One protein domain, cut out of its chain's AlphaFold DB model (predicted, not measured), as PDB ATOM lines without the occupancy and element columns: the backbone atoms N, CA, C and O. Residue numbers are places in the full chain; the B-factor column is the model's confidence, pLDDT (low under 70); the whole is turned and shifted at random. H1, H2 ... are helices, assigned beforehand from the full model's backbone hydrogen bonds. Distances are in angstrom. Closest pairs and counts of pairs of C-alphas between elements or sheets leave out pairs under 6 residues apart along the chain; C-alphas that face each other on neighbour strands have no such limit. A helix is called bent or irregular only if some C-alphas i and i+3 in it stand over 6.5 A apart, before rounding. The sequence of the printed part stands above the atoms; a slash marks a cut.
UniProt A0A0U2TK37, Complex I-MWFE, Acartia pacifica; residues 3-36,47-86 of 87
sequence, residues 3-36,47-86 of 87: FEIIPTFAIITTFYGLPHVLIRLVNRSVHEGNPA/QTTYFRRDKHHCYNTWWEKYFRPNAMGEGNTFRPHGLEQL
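This is residues 3 to 36 and 47 to 86 of the 87 residues of the protein "Complex I-MWFE" of Acartia pacifica (UniProt A0A0U2TK37). One long helix, H1, reaches like a handle from a small head made mostly of loop, which holds the two short helices H2 and H3 and the stretch of residues 67 to 86 with no named element. Residues 3 to 20 of H1 stick out, and this arm makes much of the length. The printed part has 74 residues, with three named helices in the order H1, H2, H3 and no named strand; the class is all helix. The whole is extended, with a radius of gyration of the C-alphas of 18.7 A and spans of 61 by 25 by 24 A.

H1, residues 3 to 30, begins at C-alpha 3 at (24.268, -46.367, -25.581) and measures 40.6 A from first to last C-alpha. It has a kink of 33 degrees near residue 14 and is only just irregular, with C-alphas 4 and 7 6.6 A apart. H2, residues 47 to 56, begins at C-alpha 47 at (26.227, -0.290, -43.787) and measures 14.5 A. H3, residues 62 to 66, measures 6.2 A and ends at C-alpha 66 at (13.236, 3.594, -19.334).

H1 and H3 are close but not clearly touching; their closest C-alphas, those of Val 30 and Trp 63, are 7.0 A apart. H1 and H2 are apart. H2 and H3 are apart too, joined by a tight link of 5 residues. In H2 and H3 every O i to N i+4 pair is within hydrogen-bond range; in H1 20 of 24 are.

The two C-alphas farthest apart, those of Glu 4 and Leu 86, are 61.8 A apart. Without residues 3 to 20, which stand free, the body spans 35 by 24 by 22 A. Residues 37 to 46 are not printed, and C-alphas 36 and 47 are 16.2 A apart across this cut, which lies in the link from H1 to H2. The mean pLDDT of the printed part is 87.8, and no printed residue is under 70.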
ATOM      1  N   PHE A   3      25.017 -47.415 -26.274       88.62
ATOM      2  CA  PHE A   3      24.268 -46.367 -25.581       88.62
ATOM      3  C   PHE A   3      25.061 -45.638 -24.480       88.62
ATOM      4  O   PHE A   3      24.686 -44.532 -24.105       88.62
ATOM      5  N   GLU A   4      26.166 -46.200 -23.979       90.88
ATOM      6  CA  GLU A   4      27.026 -45.560 -22.960       90.88
ATOM      7  C   GLU A   4      27.713 -44.286 -23.474       90.88
ATOM      8  O   GLU A   4      28.202 -43.476 -22.695       90.88
ATOM      9  N   ILE A   5      27.722 -44.087 -24.792       90.25
ATOM     10  CA  ILE A   5      28.274 -42.908 -25.458       90.25
ATOM     11  C   ILE A   5      27.290 -41.721 -25.400       90.25
ATOM     12  O   ILE A   5      27.706 -40.561 -25.415       90.25
ATOM     13  N   ILE A   6      25.982 -41.993 -25.286       93.06
ATOM     14  CA  ILE A   6      24.918 -40.978 -25.330       93.06
ATOM     15  C   ILE A   6      25.079 -39.910 -24.234       93.06
ATOM     16  O   ILE A   6      24.991 -38.729 -24.577       93.06
ATOM     17  N   PRO A   7      25.364 -40.246 -22.959       93.56
ATOM     18  CA  PRO A   7      25.564 -39.240 -21.916       93.56
ATOM     19  C   PRO A   7      26.697 -38.262 -22.242       93.56
ATOM     20  O   PRO A   7      26.526 -37.053 -22.102       93.56
ATOM     21  N   THR A   8      27.829 -38.754 -22.749       92.44
ATOM     22  CA  THR A   8      28.977 -37.909 -23.107       92.44
ATOM     23  C   THR A   8      28.640 -36.967 -24.263       92.44
ATOM     24  O   THR A   8      28.944 -35.776 -24.200       92.44
ATOM     25  N   PHE A   9      27.942 -37.458 -25.292       92.69
ATOM     26  CA  PHE A   9      27.467 -36.606 -26.387       92.69
ATOM     27  C   PHE A   9      26.419 -35.591 -25.923       92.69
ATOM     28  O   PHE A   9      26.445 -34.445 -26.372       92.69
ATOM     29  N   ALA A  10      25.526 -35.963 -25.005       93.56
ATOM     30  CA  ALA A  10      24.538 -35.051 -24.434       93.56
ATOM     31  C   ALA A  10      25.211 -33.912 -23.652       93.56
ATOM     32  O   ALA A  10      24.828 -32.751 -23.792       93.56
ATOM     33  N   ILE A  11      26.260 -34.221 -22.886       94.75
ATOM     34  CA  ILE A  11      27.050 -33.218 -22.163       94.75
ATOM     35  C   ILE A  11      27.694 -32.246 -23.157       94.75
ATOM     36  O   ILE A  11      27.487 -31.039 -23.050       94.75
ATOM     37  N   ILE A  12      28.412 -32.758 -24.160       94.25
ATOM     38  CA  ILE A  12      29.088 -31.926 -25.167       94.25
ATOM     39  C   ILE A  12      28.071 -31.046 -25.899       94.25
ATOM     40  O   ILE A  12      28.205 -29.826 -25.924       94.25
ATOM     41  N   THR A  13      27.013 -31.639 -26.447       94.06
ATOM     42  CA  THR A  13      25.978 -30.889 -27.176       94.06
ATOM     43  C   THR A  13      25.308 -29.829 -26.308       94.06
ATOM     44  O   THR A  13      25.049 -28.734 -26.799       94.06
ATOM     45  N   THR A  14      25.099 -30.095 -25.017       94.50
ATOM     46  CA  THR A  14      24.573 -29.098 -24.078       94.50
ATOM     47  C   THR A  14      25.553 -27.944 -23.904       94.50
ATOM     48  O   THR A  14      25.164 -26.794 -24.086       94.50
ATOM     49  N   PHE A  15      26.829 -28.213 -23.625       94.62
ATOM     50  CA  PHE A  15      27.825 -27.154 -23.428       94.62
ATOM     51  C   PHE A  15      28.053 -26.297 -24.677       94.62
ATOM     52  O   PHE A  15      28.244 -25.089 -24.553       94.62
ATOM     53  N   TYR A  16      27.985 -26.885 -25.872       93.06
ATOM     54  CA  TYR A  16      28.115 -26.139 -27.126       93.06
ATOM     55  C   TYR A  16      26.813 -25.445 -27.552       93.06
ATOM     56  O   TYR A  16      26.852 -24.341 -28.089       93.06
ATOM     57  N   GLY A  17      25.650 -26.056 -27.319       93.69
ATOM     58  CA  GLY A  17      24.354 -25.526 -27.748       93.69
ATOM     59  C   GLY A  17      23.785 -24.453 -26.818       93.69
ATOM     60  O   GLY A  17      23.174 -23.488 -27.288       93.69
ATOM     61  N   LEU A  18      24.003 -24.585 -25.507       94.62
ATOM     62  CA  LEU A  18      23.449 -23.685 -24.494       94.62
ATOM     63  C   LEU A  18      23.858 -22.215 -24.716       94.62
ATOM     64  O   LEU A  18      22.962 -21.367 -24.700       94.62
ATOM     65  N   PRO A  19      25.132 -21.872 -25.014       93.06
ATOM     66  CA  PRO A  19      25.524 -20.489 -25.284       93.06
ATOM     67  C   PRO A  19      24.741 -19.854 -26.438       93.06
ATOM     68  O   PRO A  19      24.292 -18.714 -26.324       93.06
ATOM     69  N   HIS A  20      24.499 -20.589 -27.528       90.06
ATOM     70  CA  HIS A  20      23.753 -20.066 -28.675       90.06
ATOM     71  C   HIS A  20      22.293 -19.758 -28.335       90.06
ATOM     72  O   HIS A  20      21.752 -18.740 -28.772       90.06
ATOM     73  N   VAL A  21      21.651 -20.627 -27.552       91.00
ATOM     74  CA  VAL A  21      20.267 -20.416 -27.108       91.00
ATOM     75  C   VAL A  21      20.192 -19.227 -26.153       91.00
ATOM     76  O   VAL A  21      19.321 -18.369 -26.315       91.00
ATOM     77  N   LEU A  22      21.131 -19.133 -25.209       92.38
ATOM     78  CA  LEU A  22      21.196 -18.035 -24.247       92.38
ATOM     79  C   LEU A  22      21.409 -16.682 -24.930       92.38
ATOM     80  O   LEU A  22      20.671 -15.745 -24.643       92.38
ATOM     81  N   ILE A  23      22.340 -16.582 -25.882       90.69
ATOM     82  CA  ILE A  23      22.581 -15.335 -26.627       90.69
ATOM     83  C   ILE A  23      21.314 -14.893 -27.365       90.69
ATOM     84  O   ILE A  23      20.939 -13.727 -27.304       90.69
ATOM     85  N   ARG A  24      20.601 -15.819 -28.019       89.06
ATOM     86  CA  ARG A  24      19.341 -15.493 -28.709       89.06
ATOM     87  C   ARG A  24      18.250 -15.041 -27.742       89.06
ATOM     88  O   ARG A  24      17.486 -14.144 -28.084       89.06
ATOM     89  N   LEU A  25      18.159 -15.649 -26.559       91.50
ATOM     90  CA  LEU A  25      17.209 -15.237 -25.522       91.50
ATOM     91  C   LEU A  25      17.506 -13.825 -25.014       91.50
ATOM     92  O   LEU A  25      16.590 -13.011 -24.930       91.50
ATOM     93  N   VAL A  26      18.776 -13.525 -24.739       89.44
ATOM     94  CA  VAL A  26      19.213 -12.188 -24.317       89.44
ATOM     95  C   VAL A  26      18.970 -11.160 -25.422       89.44
ATOM     96  O   VAL A  26      18.431 -10.091 -25.162       89.44
ATOM     97  N   ASN A  27      19.279 -11.487 -26.676       88.31
ATOM     98  CA  ASN A  27      19.004 -10.585 -27.792       88.31
ATOM     99  C   ASN A  27      17.508 -10.290 -27.911       88.31
ATOM    100  O   ASN A  27      17.131  -9.130 -28.013       88.31
ATOM    101  N   ARG A  28      16.639 -11.304 -27.804       88.00
ATOM    102  CA  ARG A  28      15.186 -11.082 -27.822       88.00
ATOM    103  C   ARG A  28      14.719 -10.183 -26.686       88.00
ATOM    104  O   ARG A  28      13.825  -9.374 -26.911       88.00
ATOM    105  N   SER A  29      15.284 -10.321 -25.488       85.88
ATOM    106  CA  SER A  29      14.868  -9.491 -24.357       85.88
ATOM    107  C   SER A  29      15.316  -8.041 -24.515       85.88
ATOM    108  O   SER A  29      14.556  -7.144 -24.163       85.88
ATOM    109  N   VAL A  30      16.500  -7.794 -25.080       83.94
ATOM    110  CA  VAL A  30      17.069  -6.443 -25.241       83.94
ATOM    111  C   VAL A  30      16.613  -5.753 -26.535       83.94
ATOM    112  O   VAL A  30      16.507  -4.528 -26.582       83.94
ATOM    113  N   HIS A  31      16.321  -6.514 -27.589       84.75
ATOM    114  CA  HIS A  31      16.038  -6.020 -28.940       84.75
ATOM    115  C   HIS A  31      14.577  -6.228 -29.359       84.75
ATOM    116  O   HIS A  31      14.311  -6.575 -30.508       84.75
ATOM    117  N   GLU A  32      13.634  -6.029 -28.431       82.25
ATOM    118  CA  GLU A  32      12.182  -6.039 -28.708       82.25
ATOM    119  C   GLU A  32      11.709  -7.299 -29.457       82.25
ATOM    120  O   GLU A  32      10.931  -7.246 -30.407       82.25
ATOM    121  N   GLY A  33      12.214  -8.464 -29.051       81.50
ATOM    122  CA  GLY A  33      11.849  -9.749 -29.642       81.50
ATOM    123  C   GLY A  33      12.712 -10.188 -30.826       81.50
ATOM    124  O   GLY A  33      12.517 -11.305 -31.313       81.50
ATOM    125  N   ASN A  34      13.704  -9.397 -31.255       83.44
ATOM    126  CA  ASN A  34      14.631  -9.818 -32.304       83.44
ATOM    127  C   ASN A  34      15.756 -10.723 -31.746       83.44
ATOM    128  O   ASN A  34      16.562 -10.275 -30.932       83.44
ATOM    129  N   PRO A  35      15.857 -12.001 -32.164       78.50
ATOM    130  CA  PRO A  35      16.922 -12.901 -31.707       78.50
ATOM    131  C   PRO A  35      18.301 -12.597 -32.300       78.50
ATOM    132  O   PRO A  35      19.301 -13.119 -31.797       78.50
ATOM    133  N   ALA A  36      18.363 -11.815 -33.378       80.19
ATOM    134  CA  ALA A  36      19.589 -11.516 -34.097       80.19
ATOM    135  C   ALA A  36      19.975 -10.043 -33.933       80.19
ATOM    136  O   ALA A  36      19.144  -9.142 -34.050       80.19
ATOM    137  N   GLN A  47      26.907   0.322 -44.940       82.75
ATOM    138  CA  GLN A  47      26.227  -0.290 -43.787       82.75
ATOM    139  C   GLN A  47      26.107   0.654 -42.586       82.75
ATOM    140  O   GLN A  47      25.045   0.756 -41.969       82.75
ATOM    141  N   THR A  48      27.174   1.393 -42.284       83.56
ATOM    142  CA  THR A  48      27.192   2.377 -41.195       83.56
ATOM    143  C   THR A  48      26.311   3.587 -41.509       83.56
ATOM    144  O   THR A  48      25.637   4.105 -40.619       83.56
ATOM    145  N   THR A  49      26.247   4.005 -42.774       87.38
ATOM    146  CA  THR A  49      25.357   5.080 -43.230       87.38
ATOM    147  C   THR A  49      23.892   4.683 -43.093       87.38
ATOM    148  O   THR A  49      23.102   5.456 -42.553       87.38
ATOM    149  N   TYR A  50      23.519   3.468 -43.504       87.25
ATOM    150  CA  TYR A  50      22.159   2.966 -43.310       87.25
ATOM    151  C   TYR A  50      21.818   2.799 -41.834       87.25
ATOM    152  O   TYR A  50      20.715   3.144 -41.435       87.25
ATOM    153  N   PHE A  51      22.766   2.359 -41.005       87.56
ATOM    154  CA  PHE A  51      22.557   2.313 -39.562       87.56
ATOM    155  C   PHE A  51      22.237   3.695 -38.980       87.56
ATOM    156  O   PHE A  51      21.274   3.829 -38.230       87.56
ATOM    157  N   ARG A  52      22.996   4.732 -39.360       87.56
ATOM    158  CA  ARG A  52      22.734   6.115 -38.925       87.56
ATOM    159  C   ARG A  52      21.386   6.630 -39.424       87.56
ATOM    160  O   ARG A  52      20.635   7.209 -38.650       87.56
ATOM    161  N   ARG A  53      21.049   6.378 -40.692       88.25
ATOM    162  CA  ARG A  53      19.726   6.708 -41.243       88.25
ATOM    163  C   ARG A  53      18.621   6.065 -40.409       88.25
ATOM    164  O   ARG A  53      17.708   6.754 -39.974       88.25
ATOM    165  N   ASP A  54      18.719   4.761 -40.177       88.75
ATOM    166  CA  ASP A  54      17.706   4.019 -39.433       88.75
ATOM    167  C   ASP A  54      17.605   4.559 -37.995       88.75
ATOM    168  O   ASP A  54      16.508   4.791 -37.510       88.75
ATOM    169  N   LYS A  55      18.729   4.884 -37.343       88.81
ATOM    170  CA  LYS A  55      18.749   5.540 -36.025       88.81
ATOM    171  C   LYS A  55      17.949   6.853 -35.976       88.81
ATOM    172  O   LYS A  55      17.276   7.097 -34.980       88.81
ATOM    173  N   HIS A  56      17.953   7.663 -37.033       89.19
ATOM    174  CA  HIS A  56      17.144   8.891 -37.093       89.19
ATOM    175  C   HIS A  56      15.655   8.653 -37.397       89.19
ATOM    176  O   HIS A  56      14.833   9.515 -37.101       89.19
ATOM    177  N   HIS A  57      15.304   7.495 -37.960       88.69
ATOM    178  CA  HIS A  57      13.952   7.150 -38.411       88.69
ATOM    179  C   HIS A  57      13.471   5.833 -37.793       88.69
ATOM    180  O   HIS A  57      12.937   4.965 -38.481       88.69
ATOM    181  N   CYS A  58      13.683   5.646 -36.496       89.31
ATOM    182  CA  CYS A  58      13.140   4.508 -35.765       89.31
ATOM    183  C   CYS A  58      12.507   4.973 -34.458       89.31
ATOM    184  O   CYS A  58      12.851   6.021 -33.912       89.31
ATOM    185  N   TYR A  59      11.638   4.137 -33.897       88.56
ATOM    186  CA  TYR A  59      11.144   4.344 -32.545       88.56
ATOM    187  C   TYR A  59      12.220   3.983 -31.513       88.56
ATOM    188  O   TYR A  59      13.053   3.099 -31.725       88.56
ATOM    189  N   ASN A  60      12.144   4.605 -30.337       87.56
ATOM    190  CA  ASN A  60      12.901   4.155 -29.170       87.56
ATOM    191  C   ASN A  60      12.375   2.792 -28.691       87.56
ATOM    192  O   ASN A  60      11.157   2.543 -28.695       87.56
ATOM    193  N   THR A  61      13.279   1.922 -28.237       86.38
ATOM    194  CA  THR A  61      12.896   0.688 -27.527       86.38
ATOM    195  C   THR A  61      12.401   1.002 -26.121       86.38
ATOM    196  O   THR A  61      12.620   2.091 -25.583       86.38
ATOM    197  N   TRP A  62      11.743   0.033 -25.495       86.62
ATOM    198  CA  TRP A  62      11.372   0.082 -24.089       86.62
ATOM    199  C   TRP A  62      12.607   0.299 -23.202       86.62
ATOM    200  O   TRP A  62      12.614   1.188 -22.352       86.62
ATOM    201  N   TRP A  63      13.696  -0.430 -23.460       83.44
ATOM    202  CA  TRP A  63      14.946  -0.281 -22.709       83.44
ATOM    203  C   TRP A  63      15.558   1.110 -22.837       83.44
ATOM    204  O   TRP A  63      15.974   1.694 -21.836       83.44
ATOM    205  N   GLU A  64      15.589   1.669 -24.046       85.56
ATOM    206  CA  GLU A  64      16.088   3.029 -24.253       85.56
ATOM    207  C   GLU A  64      15.160   4.067 -23.623       85.56
ATOM    208  O   GLU A  64      15.631   5.051 -23.070       85.56
ATOM    209  N   LYS A  65      13.846   3.837 -23.613       86.00
ATOM    210  CA  LYS A  65      12.900   4.763 -22.985       86.00
ATOM    211  C   LYS A  65      13.043   4.822 -21.458       86.00
ATOM    212  O   LYS A  65      12.875   5.900 -20.893       86.00
ATOM    213  N   TYR A  66      13.318   3.694 -20.800       86.81
ATOM    214  CA  TYR A  66      13.236   3.594 -19.334       86.81
ATOM    215  C   TYR A  66      14.578   3.437 -18.613       86.81
ATOM    216  O   TYR A  66      14.707   3.908 -17.487       86.81
ATOM    217  N   PHE A  67      15.575   2.801 -19.230       86.00
ATOM    218  CA  PHE A  67      16.841   2.463 -18.562       86.00
ATOM    219  C   PHE A  67      18.052   3.151 -19.176       86.00
ATOM    220  O   PHE A  67      19.017   3.438 -18.471       86.00
ATOM    221  N   ARG A  68      18.024   3.414 -20.487       84.00
ATOM    222  CA  ARG A  68      19.141   4.045 -21.193       84.00
ATOM    223  C   ARG A  68      18.655   5.097 -22.196       84.00
ATOM    224  O   ARG A  68      18.787   4.878 -23.401       84.00
ATOM    225  N   PRO A  69      18.109   6.226 -21.712       81.56
ATOM    226  CA  PRO A  69      17.662   7.304 -22.581       81.56
ATOM    227  C   PRO A  69      18.822   7.828 -23.419       81.56
ATOM    228  O   PRO A  69      19.891   8.161 -22.905       81.56
ATOM    229  N   ASN A  70      18.605   7.880 -24.729       80.12
ATOM    230  CA  ASN A  70      19.563   8.445 -25.660       80.12
ATOM    231  C   ASN A  70      19.394   9.970 -25.704       80.12
ATOM    232  O   ASN A  70      18.364  10.471 -26.151       80.12
ATOM    233  N   ALA A  71      20.416  10.707 -25.265       78.31
ATOM    234  CA  ALA A  71      20.396  12.171 -25.239       78.31
ATOM    235  C   ALA A  71      20.304  12.801 -26.640       78.31
ATOM    236  O   ALA A  71      19.831  13.925 -26.772       78.31
ATOM    237  N   MET A  72      20.725  12.078 -27.683       78.94
ATOM    238  CA  MET A  72      20.645  12.542 -29.074       78.94
ATOM    239  C   MET A  72      19.236  12.396 -29.669       78.94
ATOM    240  O   MET A  72      18.990  12.867 -30.775       78.94
ATOM    241  N   GLY A  73      18.309  11.742 -28.957       76.00
ATOM    242  CA  GLY A  73      16.939  11.515 -29.421       76.00
ATOM    243  C   GLY A  73      16.812  10.496 -30.559       76.00
ATOM    244  O   GLY A  73      15.735  10.370 -31.132       76.00
ATOM    245  N   GLU A  74      17.886   9.778 -30.894       85.69
ATOM    246  CA  GLU A  74      17.858   8.747 -31.933       85.69
ATOM    247  C   GLU A  74      17.154   7.483 -31.437       85.69
ATOM    248  O   GLU A  74      17.378   7.044 -30.303       85.69
ATOM    249  N   GLY A  75      16.388   6.877 -32.342       85.81
ATOM    250  CA  GLY A  75      15.674   5.623 -32.168       85.81
ATOM    251  C   GLY A  75      16.565   4.394 -32.100       85.81
ATOM    252  O   GLY A  75      17.795   4.453 -32.016       85.81
ATOM    253  N   ASN A  76      15.937   3.229 -32.206       87.50
ATOM    254  CA  ASN A  76      16.639   1.962 -32.289       87.50
ATOM    255  C   ASN A  76      16.316   1.224 -33.581       87.50
ATOM    256  O   ASN A  76      15.157   0.975 -33.888       87.50
ATOM    257  N   THR A  77      17.348   0.745 -34.267       86.56
ATOM    258  CA  THR A  77      17.203  -0.029 -35.503       86.56
ATOM    259  C   THR A  77      16.422  -1.335 -35.340       86.56
ATOM    260  O   THR A  77      16.007  -1.917 -36.334       86.56
ATOM    261  N   PHE A  78      16.223  -1.821 -34.112       85.88
ATOM    262  CA  PHE A  78      15.375  -2.983 -33.828       85.88
ATOM    263  C   PHE A  78      13.876  -2.660 -33.797       85.88
ATOM    264  O   PHE A  78      13.063  -3.579 -33.787       85.88
ATOM    265  N   ARG A  79      13.502  -1.374 -33.810       87.44
ATOM    266  CA  ARG A  79      12.112  -0.917 -33.830       87.44
ATOM    267  C   ARG A  79      11.888   0.088 -34.972       87.44
ATOM    268  O   ARG A  79      11.711   1.283 -34.716       87.44
ATOM    269  N   PRO A  80      11.936  -0.388 -36.228       87.75
ATOM    270  CA  PRO A  80      11.814   0.467 -37.397       87.75
ATOM    271  C   PRO A  80      10.414   1.051 -37.542       87.75
ATOM    272  O   PRO A  80       9.434   0.467 -37.078       87.75
ATOM    273  N   HIS A  81      10.342   2.188 -38.226       89.19
ATOM    274  CA  HIS A  81       9.105   2.630 -38.850       89.19
ATOM    275  C   HIS A  81       8.882   1.816 -40.125       89.19
ATOM    276  O   HIS A  81       9.796   1.651 -40.937       89.19
ATOM    277  N   GLY A  82       7.686   1.269 -40.284       87.19
ATOM    278  CA  GLY A  82       7.235   0.693 -41.536       87.19
ATOM    279  C   GLY A  82       6.527   1.731 -42.403       87.19
ATOM    280  O   GLY A  82       6.733   2.941 -42.292       87.19
ATOM    281  N   LEU A  83       5.675   1.237 -43.299       90.00
ATOM    282  CA  LEU A  83       4.904   2.080 -44.213       90.00
ATOM    283  C   LEU A  83       3.840   2.915 -43.489       90.00
ATOM    284  O   LEU A  83       3.324   3.856 -44.074       90.00
ATOM    285  N   GLU A  84       3.537   2.610 -42.226       90.62
ATOM    286  CA  GLU A  84       2.571   3.347 -41.408       90.62
ATOM    287  C   GLU A  84       2.960   4.803 -41.130       90.62
ATOM    288  O   GLU A  84       2.142   5.560 -40.622       90.62
ATOM    289  N   GLN A  85       4.203   5.188 -41.420       88.38
ATOM    290  CA  GLN A  85       4.686   6.555 -41.242       88.38
ATOM    291  C   GLN A  85       4.699   7.368 -42.548       88.38
ATOM    292  O   GLN A  85       5.078   8.539 -42.538       88.38
ATOM    293  N   LEU A  86       4.334   6.752 -43.673       85.81
ATOM    294  CA  LEU A  86       4.180   7.435 -44.951       85.81
ATOM    295  C   LEU A  86       2.709   7.855 -45.085       85.81
ATOM    296  O   LEU A  86       1.880   7.045 -45.494       85.81
TER     297      LEU A  86